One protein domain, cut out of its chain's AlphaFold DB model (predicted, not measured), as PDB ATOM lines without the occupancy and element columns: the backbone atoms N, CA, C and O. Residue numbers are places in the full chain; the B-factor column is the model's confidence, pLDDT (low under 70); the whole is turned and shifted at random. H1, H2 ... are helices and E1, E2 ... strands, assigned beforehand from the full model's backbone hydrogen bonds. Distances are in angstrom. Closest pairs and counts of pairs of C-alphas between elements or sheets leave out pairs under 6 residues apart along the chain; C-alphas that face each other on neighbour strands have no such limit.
ATOM      1  N   LYS A   2     112.996 185.046 188.791       70.88
ATOM      2  CA  LYS A   2     114.334 184.810 188.183       70.88
ATOM      3  C   LYS A   2     114.633 185.621 186.902       70.88
ATOM      4  O   LYS A   2     115.722 186.164 186.775       70.88
ATOM      5  N   LYS A   3     113.656 185.775 185.994       77.88
ATOM      6  CA  LYS A   3     113.807 186.582 184.760       77.88
ATOM      7  C   LYS A   3     114.027 188.079 185.036       77.88
ATOM      8  O   LYS A   3     114.819 188.709 184.354       77.88
ATOM      9  N   TRP A   4     113.380 188.626 186.066       83.31
ATOM     10  CA  TRP A   4     113.538 190.030 186.463       83.31
ATOM     11  C   TRP A   4     114.926 190.307 187.049       83.31
ATOM     12  O   TRP A   4     115.537 191.316 186.716       83.31
ATOM     13  N   ILE A   5     115.457 189.376 187.849       85.94
ATOM     14  CA  ILE A   5     116.822 189.462 188.393       85.94
ATOM     15  C   ILE A   5     117.857 189.457 187.261       85.94
ATOM     16  O   ILE A   5     118.783 190.262 187.272       85.94
ATOM     17  N   PHE A   6     117.671 188.597 186.254       89.44
ATOM     18  CA  PHE A   6     118.546 188.555 185.081       89.44
ATOM     19  C   PHE A   6     118.522 189.870 184.286       89.44
ATOM     20  O   PHE A   6     119.574 190.389 183.930       89.44
ATOM     21  N   ILE A   7     117.340 190.456 184.076       87.38
ATOM     22  CA  ILE A   7     117.198 191.753 183.397       87.38
ATOM     23  C   ILE A   7     117.941 192.860 184.161       87.38
ATOM     24  O   ILE A   7     118.709 193.610 183.562       87.38
ATOM     25  N   VAL A   8     117.771 192.939 185.486       88.44
ATOM     26  CA  VAL A   8     118.488 193.915 186.331       88.44
ATOM     27  C   VAL A   8     120.002 193.713 186.245       88.44
ATOM     28  O   VAL A   8     120.747 194.684 186.114       88.44
ATOM     29  N   PHE A   9     120.466 192.463 186.252       91.12
ATOM     30  CA  PHE A   9     121.881 192.147 186.087       91.12
ATOM     31  C   PHE A   9     122.428 192.628 184.733       91.12
ATOM     32  O   PHE A   9     123.483 193.262 184.694       91.12
ATOM     33  N   CYS A  10     121.697 192.415 183.634       91.00
ATOM     34  CA  CYS A  10     122.076 192.927 182.314       91.00
ATOM     35  C   CYS A  10     122.171 194.461 182.284       91.00
ATOM     36  O   CYS A  10     123.107 194.993 181.689       91.00
ATOM     37  N   PHE A  11     121.257 195.175 182.952       88.25
ATOM     38  CA  PHE A  11     121.327 196.638 183.058       88.25
ATOM     39  C   PHE A  11     122.568 197.112 183.818       88.25
ATOM     40  O   PHE A  11     123.245 198.034 183.366       88.25
ATOM     41  N   ILE A  12     122.901 196.466 184.940       89.00
ATOM     42  CA  ILE A  12     124.101 196.793 185.725       89.00
ATOM     43  C   ILE A  12     125.365 196.526 184.901       89.00
ATOM     44  O   ILE A  12     126.251 197.379 184.840       89.00
ATOM     45  N   LEU A  13     125.440 195.377 184.224       91.62
ATOM     46  CA  LEU A  13     126.578 195.030 183.374       91.62
ATOM     47  C   LEU A  13     126.736 196.028 182.218       91.62
ATOM     48  O   LEU A  13     127.833 196.534 181.986       91.62
ATOM     49  N   GLY A  14     125.640 196.357 181.528       88.12
ATOM     50  CA  GLY A  14     125.634 197.343 180.449       88.12
ATOM     51  C   GLY A  14     126.091 198.722 180.926       88.12
ATOM     52  O   GLY A  14     126.914 199.359 180.271       88.12
ATOM     53  N   PHE A  15     125.636 199.150 182.106       87.62
ATOM     54  CA  PHE A  15     126.077 200.395 182.733       87.62
ATOM     55  C   PHE A  15     127.585 200.398 183.025       87.62
ATOM     56  O   PHE A  15     128.271 201.366 182.702       87.62
ATOM     57  N   ILE A  16     128.117 199.303 183.575       88.25
ATOM     58  CA  ILE A  16     129.549 199.152 183.865       88.25
ATOM     59  C   ILE A  16     130.378 199.202 182.575       88.25
ATOM     60  O   ILE A  16     131.330 199.979 182.493       88.25
ATOM     61  N   ILE A  17     130.010 198.418 181.555       88.88
ATOM     62  CA  ILE A  17     130.701 198.396 180.253       88.88
ATOM     63  C   ILE A  17     130.719 199.798 179.641       88.88
ATOM     64  O   ILE A  17     131.756 200.264 179.166       88.88
ATOM     65  N   HIS A  18     129.588 200.497 179.695       86.50
ATOM     66  CA  HIS A  18     129.481 201.841 179.153       86.50
ATOM     67  C   HIS A  18     130.368 202.846 179.903       86.50
ATOM     68  O   HIS A  18     131.047 203.649 179.264       86.50
ATOM     69  N   ILE A  19     130.442 202.766 181.237       87.31
ATOM     70  CA  ILE A  19     131.371 203.585 182.032       87.31
ATOM     71  C   ILE A  19     132.815 203.388 181.568       87.31
ATOM     72  O   ILE A  19     133.548 204.364 181.383       87.31
ATOM     73  N   PHE A  20     133.232 202.138 181.360       86.75
ATOM     74  CA  PHE A  20     134.581 201.842 180.882       86.75
ATOM     75  C   PHE A  20     134.829 202.398 179.477       86.75
ATOM     76  O   PHE A  20     135.887 202.988 179.241       86.75
ATOM     77  N   TYR A  21     133.851 202.277 178.577       86.44
ATOM     78  CA  TYR A  21     133.920 202.841 177.230       86.44
ATOM     79  C   TYR A  21     134.089 204.367 177.250       86.44
ATOM     80  O   TYR A  21     135.023 204.892 176.645       86.44
ATOM     81  N   ILE A  22     133.257 205.095 178.002       85.19
ATOM     82  CA  ILE A  22     133.376 206.557 178.112       85.19
ATOM     83  C   ILE A  22     134.692 206.949 178.789       85.19
ATOM     84  O   ILE A  22     135.354 207.889 178.354       85.19
ATOM     85  N   GLY A  23     135.119 206.210 179.817       85.44
ATOM     86  CA  GLY A  23     136.413 206.420 180.461       85.44
ATOM     87  C   GLY A  23     137.587 206.301 179.485       85.44
ATOM     88  O   GLY A  23     138.521 207.098 179.563       85.44
ATOM     89  N   TYR A  24     137.537 205.343 178.555       85.94
ATOM     90  CA  TYR A  24     138.509 205.201 177.468       85.94
ATOM     91  C   TYR A  24     138.438 206.363 176.467       85.94
ATOM     92  O   TYR A  24     139.465 206.959 176.147       85.94
ATOM     93  N   THR A  25     137.241 206.760 176.036       85.00
ATOM     94  CA  THR A  25     137.069 207.912 175.136       85.00
ATOM     95  C   THR A  25     137.585 209.215 175.756       85.00
ATOM     96  O   THR A  25     138.240 210.003 175.077       85.00
ATOM     97  N   ASN A  26     137.361 209.432 177.056       85.81
ATOM     98  CA  ASN A  26     137.862 210.602 177.784       85.81
ATOM     99  C   ASN A  26     139.398 210.657 177.820       85.81
ATOM    100  O   ASN A  26     139.978 211.733 177.698       85.81
ATOM    101  N   GLU A  27     140.057 209.508 177.962       87.88
ATOM    102  CA  GLU A  27     141.518 209.403 177.905       87.88
ATOM    103  C   GLU A  27     142.056 209.735 176.510       87.88
ATOM    104  O   GLU A  27     142.987 210.528 176.376       87.88
ATOM    105  N   LEU A  28     141.433 209.195 175.457       85.94
ATOM    106  CA  LEU A  28     141.786 209.531 174.076       85.94
ATOM    107  C   LEU A  28     141.630 211.028 173.794       85.94
ATOM    108  O   LEU A  28     142.493 211.634 173.162       85.94
ATOM    109  N   LEU A  29     140.539 211.626 174.270       83.62
ATOM    110  CA  LEU A  29     140.271 213.049 174.114       83.62
ATOM    111  C   LEU A  29     141.300 213.903 174.871       83.62
ATOM    112  O   LEU A  29     141.835 214.850 174.301       83.62
ATOM    113  N   PHE A  30     141.654 213.529 176.105       87.88
ATOM    114  CA  PHE A  30     142.731 214.185 176.852       87.88
ATOM    115  C   PHE A  30     144.071 214.105 176.110       87.88
ATOM    116  O   PHE A  30     144.748 215.117 175.953       87.88
ATOM    117  N   ASN A  31     144.411 212.928 175.575       86.62
ATOM    118  CA  ASN A  31     145.636 212.722 174.806       86.62
ATOM    119  C   ASN A  31     145.690 213.562 173.524       86.62
ATOM    120  O   ASN A  31     146.771 213.968 173.108       86.62
ATOM    121  N   LYS A  32     144.542 213.842 172.896       84.31
ATOM    122  CA  LYS A  32     144.474 214.767 171.756       84.31
ATOM    123  C   LYS A  32     144.736 216.212 172.177       84.31
ATOM    124  O   LYS A  32     145.470 216.900 171.479       84.31
ATOM    125  N   PHE A  33     144.202 216.655 173.316       80.25
ATOM    126  CA  PHE A  33     144.433 218.020 173.806       80.25
ATOM    127  C   PHE A  33     145.906 218.309 174.100       80.25
ATOM    128  O   PHE A  33     146.402 219.370 173.737       80.25
ATOM    129  N   ILE A  34     146.617 217.362 174.714       85.25
ATOM    130  CA  ILE A  34     148.028 217.549 175.093       85.25
ATOM    131  C   ILE A  34     149.012 217.413 173.924       85.25
ATOM    132  O   ILE A  34     150.158 217.824 174.046       85.25
ATOM    133  N   LYS A  35     148.593 216.817 172.800       81.00
ATOM    134  CA  LYS A  35     149.446 216.604 171.616       81.00
ATOM    135  C   LYS A  35     149.410 217.770 170.624       81.00
ATOM    136  O   LYS A  35     149.962 217.646 169.536       81.00
ATOM    137  N   ASN A  36     148.754 218.875 170.970       71.62
ATOM    138  CA  ASN A  36     148.687 220.039 170.100       71.62
ATOM    139  C   ASN A  36     150.036 220.777 170.088       71.62
ATOM    140  O   ASN A  36     150.485 221.264 171.124       71.62
ATOM    141  N   SER A  37     150.673 220.843 168.920       66.88
ATOM    142  CA  SER A  37     151.894 221.608 168.693       66.88
ATOM    143  C   SER A  37     151.532 223.051 168.357       66.88
ATOM    144  O   SER A  37     151.011 223.322 167.274       66.88
ATOM    145  N   ASN A  38     151.824 223.972 169.268       77.94
ATOM    146  CA  ASN A  38     151.646 225.402 169.057       77.94
ATOM    147  C   ASN A  38     152.968 226.120 169.394       77.94
ATOM    148  O   ASN A  38     153.580 225.777 170.405       77.94
ATOM    149  N   PRO A  39     153.448 227.069 168.569       80.44
ATOM    150  CA  PRO A  39     154.683 227.802 168.859       80.44
ATOM    151  C   PRO A  39     154.603 228.657 170.137       80.44
ATOM    152  O   PRO A  39     155.619 228.858 170.803       80.44
ATOM    153  N   ASP A  40     153.409 229.106 170.525       84.38
ATOM    154  CA  ASP A  40     153.205 230.088 171.594       84.38
ATOM    155  C   ASP A  40     153.233 229.477 173.004       84.38
ATOM    156  O   ASP A  40     153.329 230.207 173.999       84.38
ATOM    157  N   TYR A  41     153.145 228.148 173.125       85.44
ATOM    158  CA  TYR A  41     153.187 227.462 174.413       85.44
ATOM    159  C   TYR A  41     153.712 226.024 174.327       85.44
ATOM    160  O   TYR A  41     153.566 225.326 173.328       85.44
ATOM    161  N   THR A  42     154.241 225.537 175.445       88.94
ATOM    162  CA  THR A  42     154.612 224.134 175.654       88.94
ATOM    163  C   THR A  42     153.754 223.510 176.750       88.94
ATOM    164  O   THR A  42     153.330 224.186 177.688       88.94
ATOM    165  N   ILE A  43     153.467 222.212 176.624       90.00
ATOM    166  CA  ILE A  43     152.685 221.456 177.607       90.00
ATOM    167  C   ILE A  43     153.624 220.556 178.413       90.00
ATOM    168  O   ILE A  43     154.304 219.704 177.843       90.00
ATOM    169  N   THR A  44     153.629 220.709 179.738       90.81
ATOM    170  CA  THR A  44     154.404 219.879 180.680       90.81
ATOM    171  C   THR A  44     153.519 219.295 181.783       90.81
ATOM    172  O   THR A  44     152.313 219.545 181.833       90.81
ATOM    173  N   ASP A  45     154.106 218.469 182.657       90.19
ATOM    174  CA  ASP A  45     153.466 217.924 183.869       90.19
ATOM    175  C   ASP A  45     152.124 217.228 183.607       90.19
ATOM    176  O   ASP A  45     151.132 217.385 184.328       90.19
ATOM    177  N   ILE A  46     152.100 216.457 182.523       93.06
ATOM    178  CA  ILE A  46     150.919 215.758 182.040       93.06
ATOM    179  C   ILE A  46     150.586 214.613 182.995       93.06
ATOM    180  O   ILE A  46     151.381 213.704 183.225       93.06
ATOM    181  N   TYR A  47     149.362 214.623 183.505       93.94
ATOM    182  CA  TYR A  47     148.845 213.587 184.382       93.94
ATOM    183  C   TYR A  47     147.411 213.238 184.003       93.94
ATOM    184  O   TYR A  47     146.555 214.114 183.893       93.94
ATOM    185  N   PHE A  48     147.121 211.946 183.865       93.56
ATOM    186  CA  PHE A  48     145.763 211.452 183.682       93.56
ATOM    187  C   PHE A  48     145.515 210.243 184.580       93.56
ATOM    188  O   PHE A  48     146.267 209.273 184.574       93.56
ATOM    189  N   LYS A  49     144.426 210.290 185.348       94.00
ATOM    190  CA  LYS A  49     143.949 209.190 186.182       94.00
ATOM    191  C   LYS A  49     142.542 208.808 185.761       94.00
ATOM    192  O   LYS A  49     141.575 209.518 186.062       94.00
ATOM    193  N   LYS A  50     142.425 207.645 185.118       90.69
ATOM    194  CA  LYS A  50     141.135 207.010 184.845       90.69
ATOM    195  C   LYS A  50     140.487 206.586 186.166       90.69
ATOM    196  O   LYS A  50     141.133 205.969 187.010       90.69
ATOM    197  N   GLY A  51     139.223 206.943 186.360       87.94
ATOM    198  CA  GLY A  51     138.415 206.482 187.493       87.94
ATOM    199  C   GLY A  51     137.145 205.787 187.019       87.94
ATOM    200  O   GLY A  51     136.881 205.744 185.823       87.94
ATOM    201  N   PHE A  52     136.348 205.252 187.950       87.75
ATOM    202  CA  PHE A  52     135.083 204.598 187.602       87.75
ATOM    203  C   PHE A  52     134.049 205.639 187.147       87.75
ATOM    204  O   PHE A  52     133.893 205.858 185.957       87.75
ATOM    205  N   LEU A  53     133.430 206.392 188.061       87.19
ATOM    206  CA  LEU A  53     132.445 207.422 187.684       87.19
ATOM    207  C   LEU A  53     133.074 208.692 187.102       87.19
ATOM    208  O   LEU A  53     132.444 209.401 186.318       87.19
ATOM    209  N   THR A  54     134.296 209.021 187.515       88.81
ATOM    210  CA  THR A  54     134.964 210.256 187.097       88.81
ATOM    211  C   THR A  54     136.448 210.030 186.897       88.81
ATOM    212  O   THR A  54     137.099 209.491 187.795       88.81
ATOM    213  N   SER A  55     136.987 210.521 185.786       90.31
ATOM    214  CA  SER A  55     138.428 210.583 185.533       90.31
ATOM    215  C   SER A  55     138.955 211.991 185.815       90.31
ATOM    216  O   SER A  55     138.209 212.974 185.769       90.31
ATOM    217  N   LYS A  56     140.243 212.101 186.134       93.12
ATOM    218  CA  LYS A  56     140.921 213.379 186.376       93.12
ATOM    219  C   LYS A  56     142.092 213.517 185.415       93.12
ATOM    220  O   LYS A  56     142.817 212.552 185.220       93.12
ATOM    221  N   GLY A  57     142.280 214.704 184.858       92.69
ATOM    222  CA  GLY A  57     143.458 215.048 184.066       92.69
ATOM    223  C   GLY A  57     144.047 216.367 184.543       92.69
ATOM    224  O   GLY A  57     143.321 217.201 185.083       92.69
ATOM    225  N   SER A  58     145.340 216.572 184.359       92.75
ATOM    226  CA  SER A  58     145.976 217.869 184.547       92.75
ATOM    227  C   SER A  58     147.206 218.004 183.669       92.75
ATOM    228  O   SER A  58     147.831 217.004 183.331       92.75
ATOM    229  N   PHE A  59     147.541 219.236 183.319       92.12
ATOM    230  CA  PHE A  59     148.777 219.592 182.630       92.12
ATOM    231  C   PHE A  59     149.100 221.063 182.897       92.12
ATOM    232  O   PHE A  59     148.221 221.828 183.307       92.12
ATOM    233  N   THR A  60     150.346 221.451 182.666       90.88
ATOM    234  CA  THR A  60     150.812 222.835 182.767       90.88
ATOM    235  C   THR A  60     151.045 223.384 181.364       90.88
ATOM    236  O   THR A  60     151.666 222.722 180.536       90.88
ATOM    237  N   LEU A  61     150.527 224.579 181.089       89.25
ATOM    238  CA  LEU A  61     150.860 225.381 179.917       89.25
ATOM    239  C   LEU A  61     151.967 226.356 180.296       89.25
ATOM    240  O   LEU A  61     151.730 227.225 181.133       89.25
ATOM    241  N   ASN A  62     153.133 226.242 179.671       87.44
ATOM    242  CA  ASN A  62     154.208 227.221 179.795       87.44
ATOM    243  C   ASN A  62     154.246 228.049 178.518       87.44
ATOM    244  O   ASN A  62     154.407 227.500 177.429       87.44
ATOM    245  N   HIS A  63     154.085 229.357 178.637       86.38
ATOM    246  CA  HIS A  63     154.091 230.243 177.478       86.38
ATOM    247  C   HIS A  63     155.518 230.419 176.947       86.38
ATOM    248  O   HIS A  63     156.425 230.734 177.706       86.38
ATOM    249  N   SER A  64     155.737 230.247 175.642       82.69
ATOM    250  CA  SER A  64     157.090 230.245 175.055       82.69
ATOM    251  C   SER A  64     157.800 231.598 175.168       82.69
ATOM    252  O   SER A  64     159.024 231.662 175.250       82.69
ATOM    253  N   HIS A  65     157.031 232.690 175.182       79.75
ATOM    254  CA  HIS A  65     157.546 234.062 175.143       79.75
ATOM    255  C   HIS A  65     157.521 234.779 176.499       79.75
ATOM    256  O   HIS A  65     157.885 235.950 176.582       79.75
ATOM    257  N   THR A  66     157.095 234.103 177.569       79.00
ATOM    258  CA  THR A  66     156.985 234.692 178.914       79.00
ATOM    259  C   THR A  66     157.311 233.645 179.976       79.00
ATOM    260  O   THR A  66     157.033 232.474 179.769       79.00
ATOM    261  N   GLN A  67     157.792 234.034 181.157       80.31
ATOM    262  CA  GLN A  67     157.997 233.096 182.282       80.31
ATOM    263  C   GLN A  67     156.683 232.683 182.985       80.31
ATOM    264  O   GLN A  67     156.688 232.270 184.140       80.31
ATOM    265  N   LEU A  68     155.543 232.810 182.303       84.62
ATOM    266  CA  LEU A  68     154.216 232.536 182.845       84.62
ATOM    267  C   LEU A  68     153.831 231.072 182.621       84.62
ATOM    268  O   LEU A  68     153.966 230.541 181.512       84.62
ATOM    269  N   SER A  69     153.283 230.446 183.664       85.06
ATOM    270  CA  SER A  69     152.786 229.071 183.608       85.06
ATOM    271  C   SER A  69     151.372 228.955 184.174       85.06
ATOM    272  O   SER A  69     151.055 229.472 185.241       85.06
ATOM    273  N   THR A  70     150.493 228.267 183.448       86.94
ATOM    274  CA  THR A  70     149.102 228.039 183.852       86.94
ATOM    275  C   THR A  70     148.847 226.550 184.004       86.94
ATOM    276  O   THR A  70     148.926 225.792 183.040       86.94
ATOM    277  N   LYS A  71     148.456 226.109 185.199       89.62
ATOM    278  CA  LYS A  71     148.043 224.726 185.433       89.62
ATOM    279  C   LYS A  71     146.564 224.552 185.128       89.62
ATOM    280  O   LYS A  71     145.709 225.200 185.729       89.62
ATOM    281  N   ILE A  72     146.255 223.607 184.247       89.44
ATOM    282  CA  ILE A  72     144.895 223.210 183.899       89.44
ATOM    283  C   ILE A  72     144.557 221.915 184.628       89.44
ATOM    284  O   ILE A  72     145.256 220.913 184.508       89.44
ATOM    285  N   ASN A  73     143.444 221.919 185.360       90.06
ATOM    286  CA  ASN A  73     142.888 220.729 185.996       90.06
ATOM    287  C   ASN A  73     141.539 220.385 185.370       90.06
ATOM    288  O   ASN A  73     140.654 221.234 185.279       90.06
ATOM    289  N   LEU A  74     141.361 219.118 185.015       90.31
ATOM    290  CA  LEU A  74     140.201 218.565 184.331       90.31
ATOM    291  C   LEU A  74     139.552 217.458 185.158       90.31
ATOM    292  O   LEU A  74     140.212 216.581 185.718       90.31
ATOM    293  N   LYS A  75     138.225 217.465 185.178       90.56
ATOM    294  CA  LYS A  75     137.375 216.397 185.691       90.56
ATOM    295  C   LYS A  75     136.432 215.958 184.581       90.56
ATOM    296  O   LYS A  75     135.576 216.729 184.147       90.56
ATOM    297  N   PHE A  76     136.578 214.706 184.178       87.94
ATOM    298  CA  PHE A  76     135.753 214.052 183.176       87.94
ATOM    299  C   PHE A  76     134.703 213.197 183.873       87.94
ATOM    300  O   PHE A  76     135.026 212.462 184.811       87.94
ATOM    301  N   ASN A  77     133.453 213.280 183.429       85.69
ATOM    302  CA  ASN A  77     132.412 212.367 183.884       85.69
ATOM    303  C   ASN A  77     132.360 211.169 182.935       85.69
ATOM    304  O   ASN A  77     132.287 211.338 181.720       85.69
ATOM    305  N   ASN A  78     132.402 209.964 183.495       83.25
ATOM    306  CA  ASN A  78     132.394 208.723 182.721       83.25
ATOM    307  C   ASN A  78     130.986 208.122 182.589       83.25
ATOM    308  O   ASN A  78     130.839 206.999 182.125       83.25
ATOM    309  N   TYR A  79     129.947 208.838 183.018       79.44
ATOM    310  CA  TYR A  79     128.564 208.374 182.967       79.44
ATOM    311  C   TYR A  79     127.650 209.414 182.310       79.44
ATOM    312  O   TYR A  79     127.870 210.619 182.419       79.44
ATOM    313  N   PHE A  80     126.614 208.919 181.632       59.22
ATOM    314  CA  PHE A  80     125.804 209.659 180.659       59.22
ATOM    315  C   PHE A  80     124.773 210.626 181.271       59.22
ATOM    316  O   PHE A  80     124.319 211.551 180.608       59.22
ATOM    317  N   PHE A  81     124.415 210.465 182.549       60.91
ATOM    318  CA  PHE A  81     123.326 211.232 183.179       60.91
ATOM    319  C   PHE A  81     123.647 212.707 183.472       60.91
ATOM    320  O   PHE A  81     122.807 213.426 184.009       60.91
ATOM    321  N   LEU A  82     124.856 213.182 183.159       59.56
ATOM    322  CA  LEU A  82     125.238 214.568 183.399       59.56
ATOM    323  C   LEU A  82     125.294 215.374 182.104       59.56
ATOM    324  O   LEU A  82     126.146 215.145 181.255       59.56
ATOM    325  N   ASN A  83     124.525 216.465 182.066       60.22
ATOM    326  CA  ASN A  83     124.614 217.532 181.055       60.22
ATOM    327  C   ASN A  83     126.003 218.200 180.945       60.22
ATOM    328  O   ASN A  83     126.197 219.095 180.129       60.22
ATOM    329  N   LYS A  84     126.969 217.844 181.800       63.38
ATOM    330  CA  LYS A  84     128.327 218.401 181.827       63.38
ATOM    331  C   LYS A  84     129.306 217.247 181.657       63.38
ATOM    332  O   LYS A  84     129.403 216.423 182.562       63.38
ATOM    333  N   ILE A  85     130.039 217.209 180.550       77.06
ATOM    334  CA  ILE A  85     130.975 216.115 180.239       77.06
ATOM    335  C   ILE A  85     132.332 216.376 180.877       77.06
ATOM    336  O   ILE A  85     132.911 215.493 181.509       77.06
ATOM    337  N   ILE A  86     132.799 217.622 180.781       81.94
ATOM    338  CA  ILE A  86     134.090 218.041 181.318       81.94
ATOM    339  C   ILE A  86     133.879 219.279 182.175       81.94
ATOM    340  O   ILE A  86     133.137 220.194 181.814       81.94
ATOM    341  N   LYS A  87     134.528 219.310 183.333       87.88
ATOM    342  CA  LYS A  87     134.672 220.509 184.155       87.88
ATOM    343  C   LYS A  87     136.144 220.734 184.408       87.88
ATOM    344  O   LYS A  87     136.846 219.781 184.729       87.88
ATOM    345  N   GLY A  88     136.589 221.974 184.341       84.38
ATOM    346  CA  GLY A  88     137.960 222.303 184.662       84.38
ATOM    347  C   GLY A  88     138.108 223.615 185.397       84.38
ATOM    348  O   GLY A  88     137.160 224.384 185.567       84.38
ATOM    349  N   ASN A  89     139.319 223.827 185.883       87.06
ATOM    350  CA  ASN A  89     139.795 225.112 186.358       87.06
ATOM    351  C   ASN A  89     141.213 225.326 185.851       87.06
ATOM    352  O   ASN A  89     141.929 224.361 185.582       87.06
ATOM    353  N   PHE A  90     141.580 226.589 185.727       83.94
ATOM    354  CA  PHE A  90     142.931 227.000 185.400       83.94
ATOM    355  C   PHE A  90     143.454 227.879 186.526       83.94
ATOM    356  O   PHE A  90     142.702 228.660 187.134       83.94
ATOM    357  N   THR A  91     144.721 227.671 186.869       83.44
ATOM    358  CA  THR A  91     145.378 228.491 187.872       83.44
ATOM    359  C   THR A  91     145.710 229.858 187.307       83.44
ATOM    360  O   THR A  91     145.744 230.072 186.100       83.44
ATOM    361  N   ASN A  92     145.909 230.795 188.211       78.62
ATOM    362  CA  ASN A  92     146.492 232.073 187.891       78.62
ATOM    363  C   ASN A  92     147.993 231.901 187.578       78.62
ATOM    364  O   ASN A  92     148.662 231.225 188.358       78.62
ATOM    365  N   PRO A  93     148.503 232.465 186.469       71.62
ATOM    366  CA  PRO A  93     149.923 232.415 186.130       71.62
ATOM    367  C   PRO A  93     150.750 233.572 186.711       71.62
ATOM    368  O   PRO A  93     151.950 233.626 186.466       71.62
ATOM    369  N   PHE A  94     150.125 234.521 187.412       74.75
ATOM    370  CA  PHE A  94     150.760 235.763 187.845       74.75
ATOM    371  C   PHE A  94     150.996 235.807 189.358       74.75
ATOM    372  O   PHE A  94     150.043 235.983 190.110       74.75
ATOM    373  N   ASP A  95     152.241 235.766 189.819       72.75
ATOM    374  CA  ASP A  95     152.558 235.727 191.259       72.75
ATOM    375  C   ASP A  95     151.901 236.855 192.082       72.75
ATOM    376  O   ASP A  95     151.468 236.649 193.217       72.75
ATOM    377  N   PHE A  96     151.748 238.052 191.502       72.31
ATOM    378  CA  PHE A  96     151.112 239.195 192.174       72.31
ATOM    379  C   PHE A  96     149.612 238.983 192.462       72.31
ATOM    380  O   PHE A  96     149.050 239.618 193.353       72.31
ATOM    381  N   LEU A  97     148.949 238.066 191.751       70.75
ATOM    382  CA  LEU A  97     147.531 237.748 191.938       70.75
ATOM    383  C   LEU A  97     147.272 236.690 193.021       70.75
ATOM    384  O   LEU A  97     146.119 236.495 193.417       70.75
ATOM    385  N   ASP A  98     148.309 236.043 193.550       72.38
ATOM    386  CA  ASP A  98     148.165 234.934 194.502       72.38
ATOM    387  C   ASP A  98     147.564 235.370 195.846       72.38
ATOM    388  O   ASP A  98     146.803 234.629 196.471       72.38
ATOM    389  N   LYS A  99     147.825 236.613 196.268       70.12
ATOM    390  CA  LYS A  99     147.223 237.197 197.481       70.12
ATOM    391  C   LYS A  99     145.744 237.553 197.302       70.12
ATOM    392  O   LYS A  99     145.012 237.643 198.286       70.12
ATOM    393  N   VAL A 100     145.305 237.756 196.060       68.38
ATOM    394  CA  VAL A 100     143.959 238.236 195.712       68.38
ATOM    395  C   VAL A 100     143.025 237.068 195.383       68.38
ATOM    396  O   VAL A 100     141.861 237.045 195.791       68.38
ATOM    397  N   LEU A 101     143.519 236.056 194.668       67.12
ATOM    398  CA  LEU A 101     142.703 234.943 194.198       67.12
ATOM    399  C   LEU A 101     142.640 233.809 195.225       67.12
ATOM    400  O   LEU A 101     143.579 233.035 195.398       67.12
ATOM    401  N   LYS A 102     141.462 233.600 195.832       62.53
ATOM    402  CA  LYS A 102     141.210 232.429 196.695       62.53
ATOM    403  C   LYS A 102     141.559 231.121 195.961       62.53
ATOM    404  O   LYS A 102     140.854 230.713 195.024       62.53
ATOM    405  N   ASN A 103     142.585 230.427 196.465       65.31
ATOM    406  CA  ASN A 103     143.126 229.150 195.983       65.31
ATOM    407  C   ASN A 103     143.834 229.198 194.608       65.31
ATOM    408  O   ASN A 103     143.747 228.205 193.882       65.31
ATOM    409  N   ASN A 104     144.454 230.319 194.215       71.38
ATOM    410  CA  ASN A 104     145.167 230.504 192.932       71.38
ATOM    411  C   ASN A 104     144.347 230.122 191.684       71.38
ATOM    412  O   ASN A 104     144.902 229.745 190.659       71.38
ATOM    413  N   LYS A 105     143.009 230.170 191.744       77.38
ATOM    414  CA  LYS A 105     142.124 229.814 190.618       77.38
ATOM    415  C   LYS A 105     141.661 231.071 189.903       77.38
ATOM    416  O   LYS A 105     140.865 231.805 190.487       77.38
ATOM    417  N   LEU A 106     142.066 231.227 188.646       81.62
ATOM    418  CA  LEU A 106     141.704 232.357 187.788       81.62
ATOM    419  C   LEU A 106     140.318 232.181 187.153       81.62
ATOM    420  O   LEU A 106     139.566 233.134 186.975       81.62
ATOM    421  N   GLY A 107     139.922 230.937 186.892       82.94
ATOM    422  CA  GLY A 107     138.602 230.660 186.350       82.94
ATOM    423  C   GLY A 107     138.243 229.186 186.339       82.94
ATOM    424  O   GLY A 107     138.983 228.305 186.788       82.94
ATOM    425  N   THR A 108     137.044 228.923 185.848       86.06
ATOM    426  CA  THR A 108     136.495 227.583 185.662       86.06
ATOM    427  C   THR A 108     135.960 227.451 184.254       86.06
ATOM    428  O   THR A 108     135.565 228.435 183.646       86.06
ATOM    429  N   PHE A 109     135.900 226.236 183.736       87.00
ATOM    430  CA  PHE A 109     135.200 225.985 182.487       87.00
ATOM    431  C   PHE A 109     134.389 224.705 182.553       87.00
ATOM    432  O   PHE A 109     134.655 223.800 183.350       87.00
ATOM    433  N   THR A 110     133.366 224.631 181.713       86.38
ATOM    434  CA  THR A 110     132.523 223.456 181.550       86.38
ATOM    435  C   THR A 110     132.267 223.198 180.080       86.38
ATOM    436  O   THR A 110     131.879 224.110 179.358       86.38
ATOM    437  N   LEU A 111     132.430 221.948 179.663       84.06
ATOM    438  CA  LEU A 111     132.015 221.466 178.353       84.06
ATOM    439  C   LEU A 111     130.727 220.659 178.513       84.06
ATOM    440  O   LEU A 111     130.636 219.762 179.363       84.06
ATOM    441  N   LYS A 112     129.728 220.992 177.701       84.69
ATOM    442  CA  LYS A 112     128.416 220.344 177.646       84.69
ATOM    443  C   LYS A 112     128.109 219.923 176.213       84.69
ATOM    444  O   LYS A 112     128.560 220.584 175.286       84.69
ATOM    445  N   LEU A 113     127.311 218.877 176.034       75.81
ATOM    446  CA  LEU A 113     126.656 218.641 174.746       75.81
ATOM    447  C   LEU A 113     125.374 219.466 174.681       75.81
ATOM    448  O   LEU A 113     124.686 219.630 175.689       75.81
ATOM    449  N   HIS A 114     125.077 219.991 173.502       74.44
ATOM    450  CA  HIS A 114     123.895 220.789 173.229       74.44
ATOM    451  C   HIS A 114     123.441 220.531 171.791       74.44
ATOM    452  O   HIS A 114     124.116 220.952 170.859       74.44
ATOM    453  N   ASP A 115     122.339 219.801 171.609       69.00
ATOM    454  CA  ASP A 115     121.678 219.579 170.314       69.00
ATOM    455  C   ASP A 115     122.642 219.186 169.181       69.00
ATOM    456  O   ASP A 115     122.780 219.876 168.172       69.00
ATOM    457  N   ASN A 116     123.363 218.072 169.375       72.31
ATOM    458  CA  ASN A 116     124.415 217.558 168.482       72.31
ATOM    459  C   ASN A 116     125.668 218.440 168.319       72.31
ATOM    460  O   ASN A 116     126.577 218.068 167.577       72.31
ATOM    461  N   ASN A 117     125.735 219.569 169.015       78.19
ATOM    462  CA  ASN A 117     126.896 220.442 169.112       78.19
ATOM    463  C   ASN A 117     127.554 220.284 170.496       78.19
ATOM    464  O   ASN A 117     126.970 219.743 171.439       78.19
ATOM    465  N   SER A 118     128.781 220.770 170.627       80.94
ATOM    466  CA  SER A 118     129.468 220.918 171.908       80.94
ATOM    467  C   SER A 118     129.470 222.383 172.308       80.94
ATOM    468  O   SER A 118     129.686 223.259 171.481       80.94
ATOM    469  N   LYS A 119     129.223 222.658 173.581       85.69
ATOM    470  CA  LYS A 119     129.169 224.006 174.129       85.69
ATOM    471  C   LYS A 119     130.189 224.137 175.246       85.69
ATOM    472  O   LYS A 119     130.091 223.440 176.260       85.69
ATOM    473  N   ILE A 120     131.162 225.018 175.057       85.38
ATOM    474  CA  ILE A 120     132.169 225.353 176.058       85.38
ATOM    475  C   ILE A 120     131.737 226.644 176.736       85.38
ATOM    476  O   ILE A 120     131.469 227.634 176.072       85.38
ATOM    477  N   PHE A 121     131.675 226.615 178.060       86.50
ATOM    478  CA  PHE A 121     131.509 227.792 178.898       86.50
ATOM    479  C   PHE A 121     132.759 227.975 179.735       86.50
ATOM    480  O   PHE A 121     133.059 227.116 180.563       86.50
ATOM    481  N   LEU A 122     133.443 229.090 179.557       87.00
ATOM    482  CA  LEU A 122     134.508 229.572 180.420       87.00
ATOM    483  C   LEU A 122     133.920 230.657 181.322       87.00
ATOM    484  O   LEU A 122     133.233 231.540 180.830       87.00
ATOM    485  N   ASN A 123     134.175 230.576 182.621       85.69
ATOM    486  CA  ASN A 123     133.818 231.587 183.606       85.69
ATOM    487  C   ASN A 123     135.094 232.071 184.301       85.69
ATOM    488  O   ASN A 123     135.807 231.275 184.922       85.69
ATOM    489  N   ILE A 124     135.371 233.358 184.177       82.81
ATOM    490  CA  ILE A 124     136.521 234.065 184.726       82.81
ATOM    491  C   ILE A 124     136.076 234.660 186.057       82.81
ATOM    492  O   ILE A 124     134.996 235.241 186.158       82.81
ATOM    493  N   LYS A 125     136.875 234.442 187.101       79.56
ATOM    494  CA  LYS A 125     136.580 235.015 188.413       79.56
ATOM    495  C   LYS A 125     136.901 236.498 188.444       79.56
ATOM    496  O   LYS A 125     137.739 236.963 187.678       79.56
ATOM    497  N   ASP A 126     136.317 237.173 189.422       75.06
ATOM    498  CA  ASP A 126     136.650 238.557 189.709       75.06
ATOM    499  C   ASP A 126     138.137 238.705 190.053       75.06
ATOM    500  O   ASP A 126     138.699 237.926 190.835       75.06
ATOM    501  N   ILE A 127     138.760 239.719 189.467       74.94
ATOM    502  CA  ILE A 127     140.143 240.117 189.690       74.94
ATOM    503  C   ILE A 127     140.114 241.555 190.191       74.94
ATOM    504  O   ILE A 127     139.575 242.421 189.511       74.94
ATOM    505  N   ASN A 128     140.702 241.811 191.359       72.69
ATOM    506  CA  ASN A 128     140.821 243.155 191.918       72.69
ATOM    507  C   ASN A 128     142.257 243.403 192.402       72.69
ATOM    508  O   ASN A 128     142.694 242.815 193.388       72.69
ATOM    509  N   LEU A 129     142.976 244.273 191.696       70.75
ATOM    510  CA  LEU A 129     144.381 244.616 191.935       70.75
ATOM    511  C   LEU A 129     144.582 246.034 192.475       70.75
ATOM    512  O   LEU A 129     145.708 246.523 192.469       70.75
ATOM    513  N   SER A 130     143.531 246.682 192.983       67.50
ATOM    514  CA  SER A 130     143.579 248.061 193.496       67.50
ATOM    515  C   SER A 130     144.714 248.368 194.480       67.50
ATOM    516  O   SER A 130     145.147 249.509 194.596       67.50
ATOM    517  N   ASN A 131     145.243 247.356 195.168       62.12
ATOM    518  CA  ASN A 131     146.275 247.535 196.188       62.12
ATOM    519  C   ASN A 131     147.728 247.425 195.668       62.12
ATOM    520  O   ASN A 131     148.645 247.601 196.462       62.12
ATOM    521  N   GLU A 132     147.962 247.149 194.377       58.88
ATOM    522  CA  GLU A 132     149.301 246.864 193.805       58.88
ATOM    523  C   GLU A 132     149.840 248.003 192.902       58.88
ATOM    524  O   GLU A 132     150.694 247.792 192.043       58.88
ATOM    525  N   GLY A 133     149.355 249.241 193.080       52.91
ATOM    526  CA  GLY A 133     149.873 250.430 192.373       52.91
ATOM    527  C   GLY A 133     149.119 250.838 191.096       52.91
ATOM    528  O   GLY A 133     149.530 251.784 190.423       52.91
ATOM    529  N   GLY A 134     147.997 250.178 190.788       59.78
ATOM    530  CA  GLY A 134     146.997 250.593 189.794       59.78
ATOM    531  C   GLY A 134     145.689 249.806 189.955       59.78
ATOM    532  O   GLY A 134     145.735 248.617 190.265       59.78
ATOM    533  N   ASP A 135     144.513 250.424 189.757       66.81
ATOM    534  CA  ASP A 135     143.242 249.696 189.881       66.81
ATOM    535  C   ASP A 135     142.951 248.912 188.605       66.81
ATOM    536  O   ASP A 135     142.393 249.453 187.648       66.81
ATOM    537  N   THR A 136     143.300 247.626 188.594       70.31
ATOM    538  CA  THR A 136     142.707 246.674 187.648       70.31
ATOM    539  C   THR A 136     141.562 245.942 188.327       70.31
ATOM    540  O   THR A 136     141.777 245.218 189.299       70.31
ATOM    541  N   ILE A 137     140.352 246.115 187.803       74.31
ATOM    542  CA  ILE A 137     139.152 245.415 188.251       74.31
ATOM    543  C   ILE A 137     138.527 244.730 187.041       74.31
ATOM    544  O   ILE A 137     138.075 245.397 186.114       74.31
ATOM    545  N   ILE A 138     138.484 243.404 187.059       76.44
ATOM    546  CA  ILE A 138     137.682 242.604 186.134       76.44
ATOM    547  C   ILE A 138     136.622 241.934 186.991       76.44
ATOM    548  O   ILE A 138     136.962 241.072 187.791       76.44
ATOM    549  N   ASN A 139     135.365 242.339 186.854       76.00
ATOM    550  CA  ASN A 139     134.247 241.713 187.555       76.00
ATOM    551  C   ASN A 139     133.486 240.865 186.559       76.00
ATOM    552  O   ASN A 139     132.954 241.441 185.615       76.00
ATOM    553  N   GLY A 140     133.430 239.555 186.794       69.19
ATOM    554  CA  GLY A 140     132.639 238.615 186.015       69.19
ATOM    555  C   GLY A 140     133.023 238.576 184.537       69.19
ATOM    556  O   GLY A 140     132.965 239.558 183.802       69.19
ATOM    557  N   GLY A 141     133.388 237.403 184.041       81.25
ATOM    558  CA  GLY A 141     133.572 237.232 182.607       81.25
ATOM    559  C   GLY A 141     133.130 235.858 182.191       81.25
ATOM    560  O   GLY A 141     133.532 234.878 182.814       81.25
ATOM    561  N   TYR A 142     132.344 235.751 181.127       85.62
ATOM    562  CA  TYR A 142     132.139 234.456 180.507       85.62
ATOM    563  C   TYR A 142     132.416 234.484 179.017       85.62
ATOM    564  O   TYR A 142     132.152 235.455 178.310       85.62
ATOM    565  N   ILE A 143     132.946 233.361 178.551       87.12
ATOM    566  CA  ILE A 143     133.103 233.070 177.135       87.12
ATOM    567  C   ILE A 143     132.325 231.795 176.858       87.12
ATOM    568  O   ILE A 143     132.489 230.781 177.539       87.12
ATOM    569  N   GLU A 144     131.457 231.854 175.866       90.38
ATOM    570  CA  GLU A 144     130.675 230.736 175.380       90.38
ATOM    571  C   GLU A 144     131.089 230.448 173.940       90.38
ATOM    572  O   GLU A 144     130.987 231.320 173.089       90.38
ATOM    573  N   ALA A 145     131.520 229.222 173.654       88.44
ATOM    574  CA  ALA A 145     131.780 228.769 172.293       88.44
ATOM    575  C   ALA A 145     130.871 227.584 171.958       88.44
ATOM    576  O   ALA A 145     130.830 226.593 172.694       88.44
ATOM    577  N   LEU A 146     130.140 227.683 170.847       89.12
ATOM    578  CA  LEU A 146     129.350 226.596 170.279       89.12
ATOM    579  C   LEU A 146     130.124 225.969 169.121       89.12
ATOM    580  O   LEU A 146     130.452 226.647 168.152       89.12
ATOM    581  N   MET A 147     130.367 224.668 169.207       85.56
ATOM    582  CA  MET A 147     131.177 223.899 168.268       85.56
ATOM    583  C   MET A 147     130.354 222.780 167.643       85.56
ATOM    584  O   MET A 147     129.540 222.146 168.314       85.56
ATOM    585  N   ASN A 148     130.565 222.502 166.366       81.94
ATOM    586  CA  ASN A 148     129.873 221.421 165.670       81.94
ATOM    587  C   ASN A 148     130.483 220.037 166.000       81.94
ATOM    588  O   ASN A 148     131.386 219.911 166.828       81.94
ATOM    589  N   LYS A 149     129.989 218.974 165.351       76.44
ATOM    590  CA  LYS A 149     130.509 217.602 165.532       76.44
ATOM    591  C   LYS A 149     131.981 217.444 165.131       76.44
ATOM    592  O   LYS A 149     132.651 216.561 165.660       76.44
ATOM    593  N   ASN A 150     132.464 218.297 164.233       75.69
ATOM    594  CA  ASN A 150     133.844 218.328 163.755       75.69
ATOM    595  C   ASN A 150     134.742 219.227 164.619       75.69
ATOM    596  O   ASN A 150     135.898 219.425 164.269       75.69
ATOM    597  N   LEU A 151     134.230 219.739 165.748       73.44
ATOM    598  CA  LEU A 151     134.914 220.686 166.632       73.44
ATOM    599  C   LEU A 151     135.172 222.064 166.001       73.44
ATOM    600  O   LEU A 151     135.978 222.826 166.516       73.44
ATOM    601  N   GLU A 152     134.453 222.418 164.943       81.75
ATOM    602  CA  GLU A 152     134.561 223.742 164.335       81.75
ATOM    603  C   GLU A 152     133.618 224.720 165.040       81.75
ATOM    604  O   GLU A 152     132.464 224.387 165.353       81.75
ATOM    605  N   ILE A 153     134.097 225.935 165.284       84.00
ATOM    606  CA  ILE A 153     133.377 226.973 166.013       84.00
ATOM    607  C   ILE A 153     132.299 227.587 165.111       84.00
ATOM    608  O   ILE A 153     132.580 228.090 164.027       84.00
ATOM    609  N   LYS A 154     131.049 227.559 165.584       88.75
ATOM    610  CA  LYS A 154     129.878 228.169 164.932       88.75
ATOM    611  C   LYS A 154     129.531 229.541 165.499       88.75
ATOM    612  O   LYS A 154     129.085 230.418 164.764       88.75
ATOM    613  N   ASN A 155     129.663 229.697 166.813       90.12
ATOM    614  CA  ASN A 155     129.322 230.926 167.521       90.12
ATOM    615  C   ASN A 155     130.268 231.105 168.713       90.12
ATOM    616  O   ASN A 155     130.535 230.132 169.425       90.12
ATOM    617  N   ILE A 156     130.743 232.332 168.920       90.81
ATOM    618  CA  ILE A 156     131.406 232.769 170.147       90.81
ATOM    619  C   ILE A 156     130.605 233.919 170.758       90.81
ATOM    620  O   ILE A 156     130.357 234.923 170.093       90.81
ATOM    621  N   LYS A 157     130.291 233.809 172.049       91.88
ATOM    622  CA  LYS A 157     129.799 234.916 172.874       91.88
ATOM    623  C   LYS A 157     130.814 235.245 173.947       91.88
ATOM    624  O   LYS A 157     131.305 234.348 174.627       91.88
ATOM    625  N   ILE A 158     131.089 236.524 174.124       90.62
ATOM    626  CA  ILE A 158     131.946 237.044 175.181       90.62
ATOM    627  C   ILE A 158     131.139 238.079 175.942       90.62
ATOM    628  O   ILE A 158     130.532 238.971 175.347       90.62
ATOM    629  N   HIS A 159     131.151 237.953 177.259       90.69
ATOM    630  CA  HIS A 159     130.522 238.901 178.150       90.69
ATOM    631  C   HIS A 159     131.449 239.246 179.306       90.69
ATOM    632  O   HIS A 159     132.024 238.344 179.918       90.69
ATOM    633  N   PHE A 160     131.551 240.534 179.610       85.62
ATOM    634  CA  PHE A 160     132.189 241.037 180.820       85.62
ATOM    635  C   PHE A 160     131.340 242.159 181.408       85.62
ATOM    636  O   PHE A 160     130.984 243.100 180.688       85.62
ATOM    637  N   ASP A 161     131.058 242.083 182.709       83.94
ATOM    638  CA  ASP A 161     130.264 243.111 183.385       83.94
ATOM    639  C   ASP A 161     131.063 244.414 183.454       83.94
ATOM    640  O   ASP A 161     130.609 245.467 183.004       83.94
ATOM    641  N   ILE A 162     132.286 244.351 183.991       84.75
ATOM    642  CA  ILE A 162     133.177 245.509 184.102       84.75
ATOM    643  C   ILE A 162     134.623 245.074 183.882       84.75
ATOM    644  O   ILE A 162     135.113 244.160 184.544       84.75
ATOM    645  N   ILE A 163     135.321 245.797 183.007       83.75
ATOM    646  CA  ILE A 163     136.777 245.793 182.879       83.75
ATOM    647  C   ILE A 163     137.253 247.224 183.118       83.75
ATOM    648  O   ILE A 163     137.004 248.121 182.318       83.75
ATOM    649  N   ASN A 164     137.931 247.446 184.230       82.88
ATOM    650  CA  ASN A 164     138.527 248.721 184.588       82.88
ATOM    651  C   ASN A 164     140.035 248.527 184.700       82.88
ATOM    652  O   ASN A 164     140.485 247.684 185.469       82.88
ATOM    653  N   PHE A 165     140.793 249.317 183.952       80.62
ATOM    654  CA  PHE A 165     142.231 249.453 184.108       80.62
ATOM    655  C   PHE A 165     142.516 250.907 184.434       80.62
ATOM    656  O   PHE A 165     142.206 251.801 183.646       80.62
ATOM    657  N   SER A 166     143.132 251.162 185.575       74.38
ATOM    658  CA  SER A 166     143.634 252.485 185.902       74.38
ATOM    659  C   SER A 166     145.078 252.400 186.353       74.38
ATOM    660  O   SER A 166     145.463 251.546 187.151       74.38
ATOM    661  N   GLN A 167     145.888 253.288 185.798       71.00
ATOM    662  CA  GLN A 167     147.275 253.451 186.185       71.00
ATOM    663  C   GLN A 167     147.599 254.941 186.156       71.00
ATOM    664  O   GLN A 167     147.336 255.621 185.159       71.00
ATOM    665  N   PHE A 168     148.153 255.451 187.257       72.44
ATOM    666  CA  PHE A 168     148.452 256.872 187.456       72.44
ATOM    667  C   PHE A 168     147.234 257.779 187.178       72.44
ATOM    668  O   PHE A 168     146.276 257.771 187.944       72.44
ATOM    669  N   TYR A 169     147.263 258.544 186.081       70.06
ATOM    670  CA  TYR A 169     146.210 259.481 185.665       70.06
ATOM    671  C   TYR A 169     145.354 258.963 184.504       70.06
ATOM    672  O   TYR A 169     144.431 259.642 184.059       70.06
ATOM    673  N   THR A 170     145.662 257.777 183.982       72.88
ATOM    674  CA  THR A 170     144.937 257.171 182.864       72.88
ATOM    675  C   THR A 170     143.997 256.098 183.369       72.88
ATOM    676  O   THR A 170     144.398 255.200 184.109       72.88
ATOM    677  N   LYS A 171     142.736 256.196 182.952       82.56
ATOM    678  CA  LYS A 171     141.684 255.254 183.307       82.56
ATOM    679  C   LYS A 171     140.966 254.798 182.047       82.56
ATOM    680  O   LYS A 171     140.406 255.610 181.316       82.56
ATOM    681  N   PHE A 172     140.964 253.495 181.829       82.50
ATOM    682  CA  PHE A 172     140.142 252.812 180.849       82.50
ATOM    683  C   PHE A 172     139.041 252.060 181.591       82.50
ATOM    684  O   PHE A 172     139.323 251.237 182.458       82.50
ATOM    685  N   VAL A 173     137.783 252.328 181.244       85.81
ATOM    686  CA  VAL A 173     136.646 251.559 181.754       85.81
ATOM    687  C   VAL A 173     135.821 251.071 180.583       85.81
ATOM    688  O   VAL A 173     135.346 251.866 179.776       85.81
ATOM    689  N   LEU A 174     135.603 249.767 180.551       84.31
ATOM    690  CA  LEU A 174     134.638 249.105 179.699       84.31
ATOM    691  C   LEU A 174     133.572 248.469 180.590       84.31
ATOM    692  O   LEU A 174     133.890 247.741 181.528       84.31
ATOM    693  N   GLN A 175     132.309 248.766 180.307       88.62
ATOM    694  CA  GLN A 175     131.165 248.231 181.042       88.62
ATOM    695  C   GLN A 175     130.239 247.500 180.081       88.62
ATOM    696  O   GLN A 175     130.058 247.943 178.948       88.62
ATOM    697  N   ASN A 176     129.631 246.416 180.558       86.19
ATOM    698  CA  ASN A 176     128.637 245.620 179.845       86.19
ATOM    699  C   ASN A 176     129.096 245.213 178.440       86.19
ATOM    700  O   ASN A 176     128.323 245.301 177.478       86.19
ATOM    701  N   LEU A 177     130.354 244.776 178.311       87.25
ATOM    702  CA  LEU A 177     130.843 244.256 177.043       87.25
ATOM    703  C   LEU A 177     130.008 243.028 176.698       87.25
ATOM    704  O   LEU A 177     130.031 242.033 177.415       87.25
ATOM    705  N   ASN A 178     129.290 243.113 175.588       89.50
ATOM    706  CA  ASN A 178     128.547 242.014 175.005       89.50
ATOM    707  C   ASN A 178     129.000 241.875 173.563       89.50
ATOM    708  O   ASN A 178     128.742 242.750 172.737       89.50
ATOM    709  N   TYR A 179     129.687 240.782 173.274       90.62
ATOM    710  CA  TYR A 179     130.131 240.455 171.935       90.62
ATOM    711  C   TYR A 179     129.569 239.100 171.539       90.62
ATOM    712  O   TYR A 179     129.667 238.134 172.294       90.62
ATOM    713  N   GLU A 180     128.999 239.030 170.345       92.19
ATOM    714  CA  GLU A 180     128.536 237.789 169.744       92.19
ATOM    715  C   GLU A 180     128.992 237.747 168.289       92.19
ATOM    716  O   GLU A 180     128.802 238.702 167.536       92.19
ATOM    717  N   GLN A 181     129.596 236.629 167.900       88.94
ATOM    718  CA  GLN A 181     130.056 236.398 166.542       88.94
ATOM    719  C   GLN A 181     129.520 235.076 166.031       88.94
ATOM    720  O   GLN A 181     129.795 234.017 166.595       88.94
ATOM    721  N   PHE A 182     128.812 235.152 164.910       88.94
ATOM    722  CA  PHE A 182     128.359 233.996 164.153       88.94
ATOM    723  C   PHE A 182     129.274 233.771 162.957       88.94
ATOM    724  O   PHE A 182     129.581 234.701 162.210       88.94
ATOM    725  N   PHE A 183     129.683 232.525 162.760       84.31
ATOM    726  CA  PHE A 183     130.512 232.138 161.631       84.31
ATOM    727  C   PHE A 183     129.644 231.464 160.569       84.31
ATOM    728  O   PHE A 183     129.138 230.363 160.780       84.31
ATOM    729  N   ASN A 184     129.480 232.129 159.420       73.94
ATOM    730  CA  ASN A 184     128.761 231.564 158.269       73.94
ATOM    731  C   ASN A 184     129.447 230.290 157.751       73.94
ATOM    732  O   ASN A 184     128.769 229.340 157.368       73.94
ATOM    733  N   ASN A 185     130.781 230.262 157.813       79.69
ATOM    734  CA  ASN A 185     131.602 229.076 157.600       79.69
ATOM    735  C   ASN A 185     132.310 228.738 158.919       79.69
ATOM    736  O   ASN A 185     132.999 229.618 159.439       79.69
ATOM    737  N   PRO A 186     132.150 227.522 159.472       69.81
ATOM    738  CA  PRO A 186     132.778 227.145 160.733       69.81
ATOM    739  C   PRO A 186     134.303 227.300 160.683       69.81
ATOM    740  O   PRO A 186     134.925 226.969 159.674       69.81
ATOM    741  N   VAL A 187     134.899 227.795 161.769       71.69
ATOM    742  CA  VAL A 187     136.350 228.043 161.859       71.69
ATOM    743  C   VAL A 187     137.001 226.988 162.755       71.69
ATOM    744  O   VAL A 187     136.393 226.572 163.748       71.69
ATOM    745  N   GLN A 188     138.199 226.532 162.374       58.91
ATOM    746  CA  GLN A 188     139.020 225.591 163.148       58.91
ATOM    747  C   GLN A 188     139.836 226.299 164.227       58.91
ATOM    748  O   GLN A 188     140.354 227.400 163.938       58.91
TER     749      GLN A 188
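What this domain is: This is residues 2 to 188 of the 188 residues of an uncharacterized protein of Campylobacter jejuni (UniProt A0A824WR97). One long, twisted and curled sheet of nine strands forms a wall, and a single long helix, H1, runs over one face of it near one edge, along E2. The first part of H1, residues 2 to 14, sticks out past the sheet as a free arm. The printed part has 187 residues, with H1 followed by E1 to E9; the sheet's order is that of the chain, E1 E2 E3 E4 E5 E6 E7 E8 E9, a meander, each strand the antiparallel neighbour of the one before. With H1 on one face these make two layers, of the mixed class, helices and strands. The whole is loose, with a radius of gyration of the C-alphas of 20.5 A and spans of 81 by 38 by 33 A, the arm adding to the length.

How they stand to each other: H1, residues 2 to 34, is on the sheet at a height of 9.5 A, and each O i to N i+4 pair within it is within hydrogen-bond range. It lies over E2, residues 54 to 63, and along the strands, at 4 degrees to E2 on the local plane; their closest C-alphas are those of Gly 23 and Ser 55, 6.9 A apart. E1, residues 41 to 49, is an edge strand and forms a hairpin with E2, with N 44 and O 60 at 2.9 A. E3, residues 69 to 77, follows, with N 57 and O 74 at 2.9 A. E4, residues 86 to 91, pairs with E3 by N 75 and O 87, 2.7 A, and with E5, residues 105 to 114, by N 88 and O 109, 2.8 A. E6, residues 117 to 124, has N 110 and O 121 of E5 and E6 at 2.8 A. E7, residues 136 to 147, has N 143 and O 122 of E7 and E6 at 2.9 A. E8, residues 153 to 167, is the antiparallel neighbour of E7, with N 144 and O 157 within hydrogen-bond range at 2.8 A. E9, residues 170 to 187, is the other edge strand, with N 158 and O 179 at 2.8 A; E1 and E9 are apart.

Where its parts are: H1 begins at C-alpha 2, (114.334, 184.810, 188.183), and is 48.8 A long. E7 is 32.1 A long and bends by 59 degrees at residue 139; E8 is 36.1 A long and bends by 63 degrees at residue 161. E9, 36.9 A long, bends by 108 degrees at residue 184 and ends at C-alpha 187, (136.350, 228.043, 161.859).

The domain as a whole: The C-alphas of Lys 2 and Tyr 169, the two farthest apart, are 81.2 A apart. The printed part has no cut. The links E4 to E5 and E6 to E7 are long. Mean pLDDT of the printed part is 81.6, and residues 80 to 84, 100 to 103 and 130 to 135 are among those under 70.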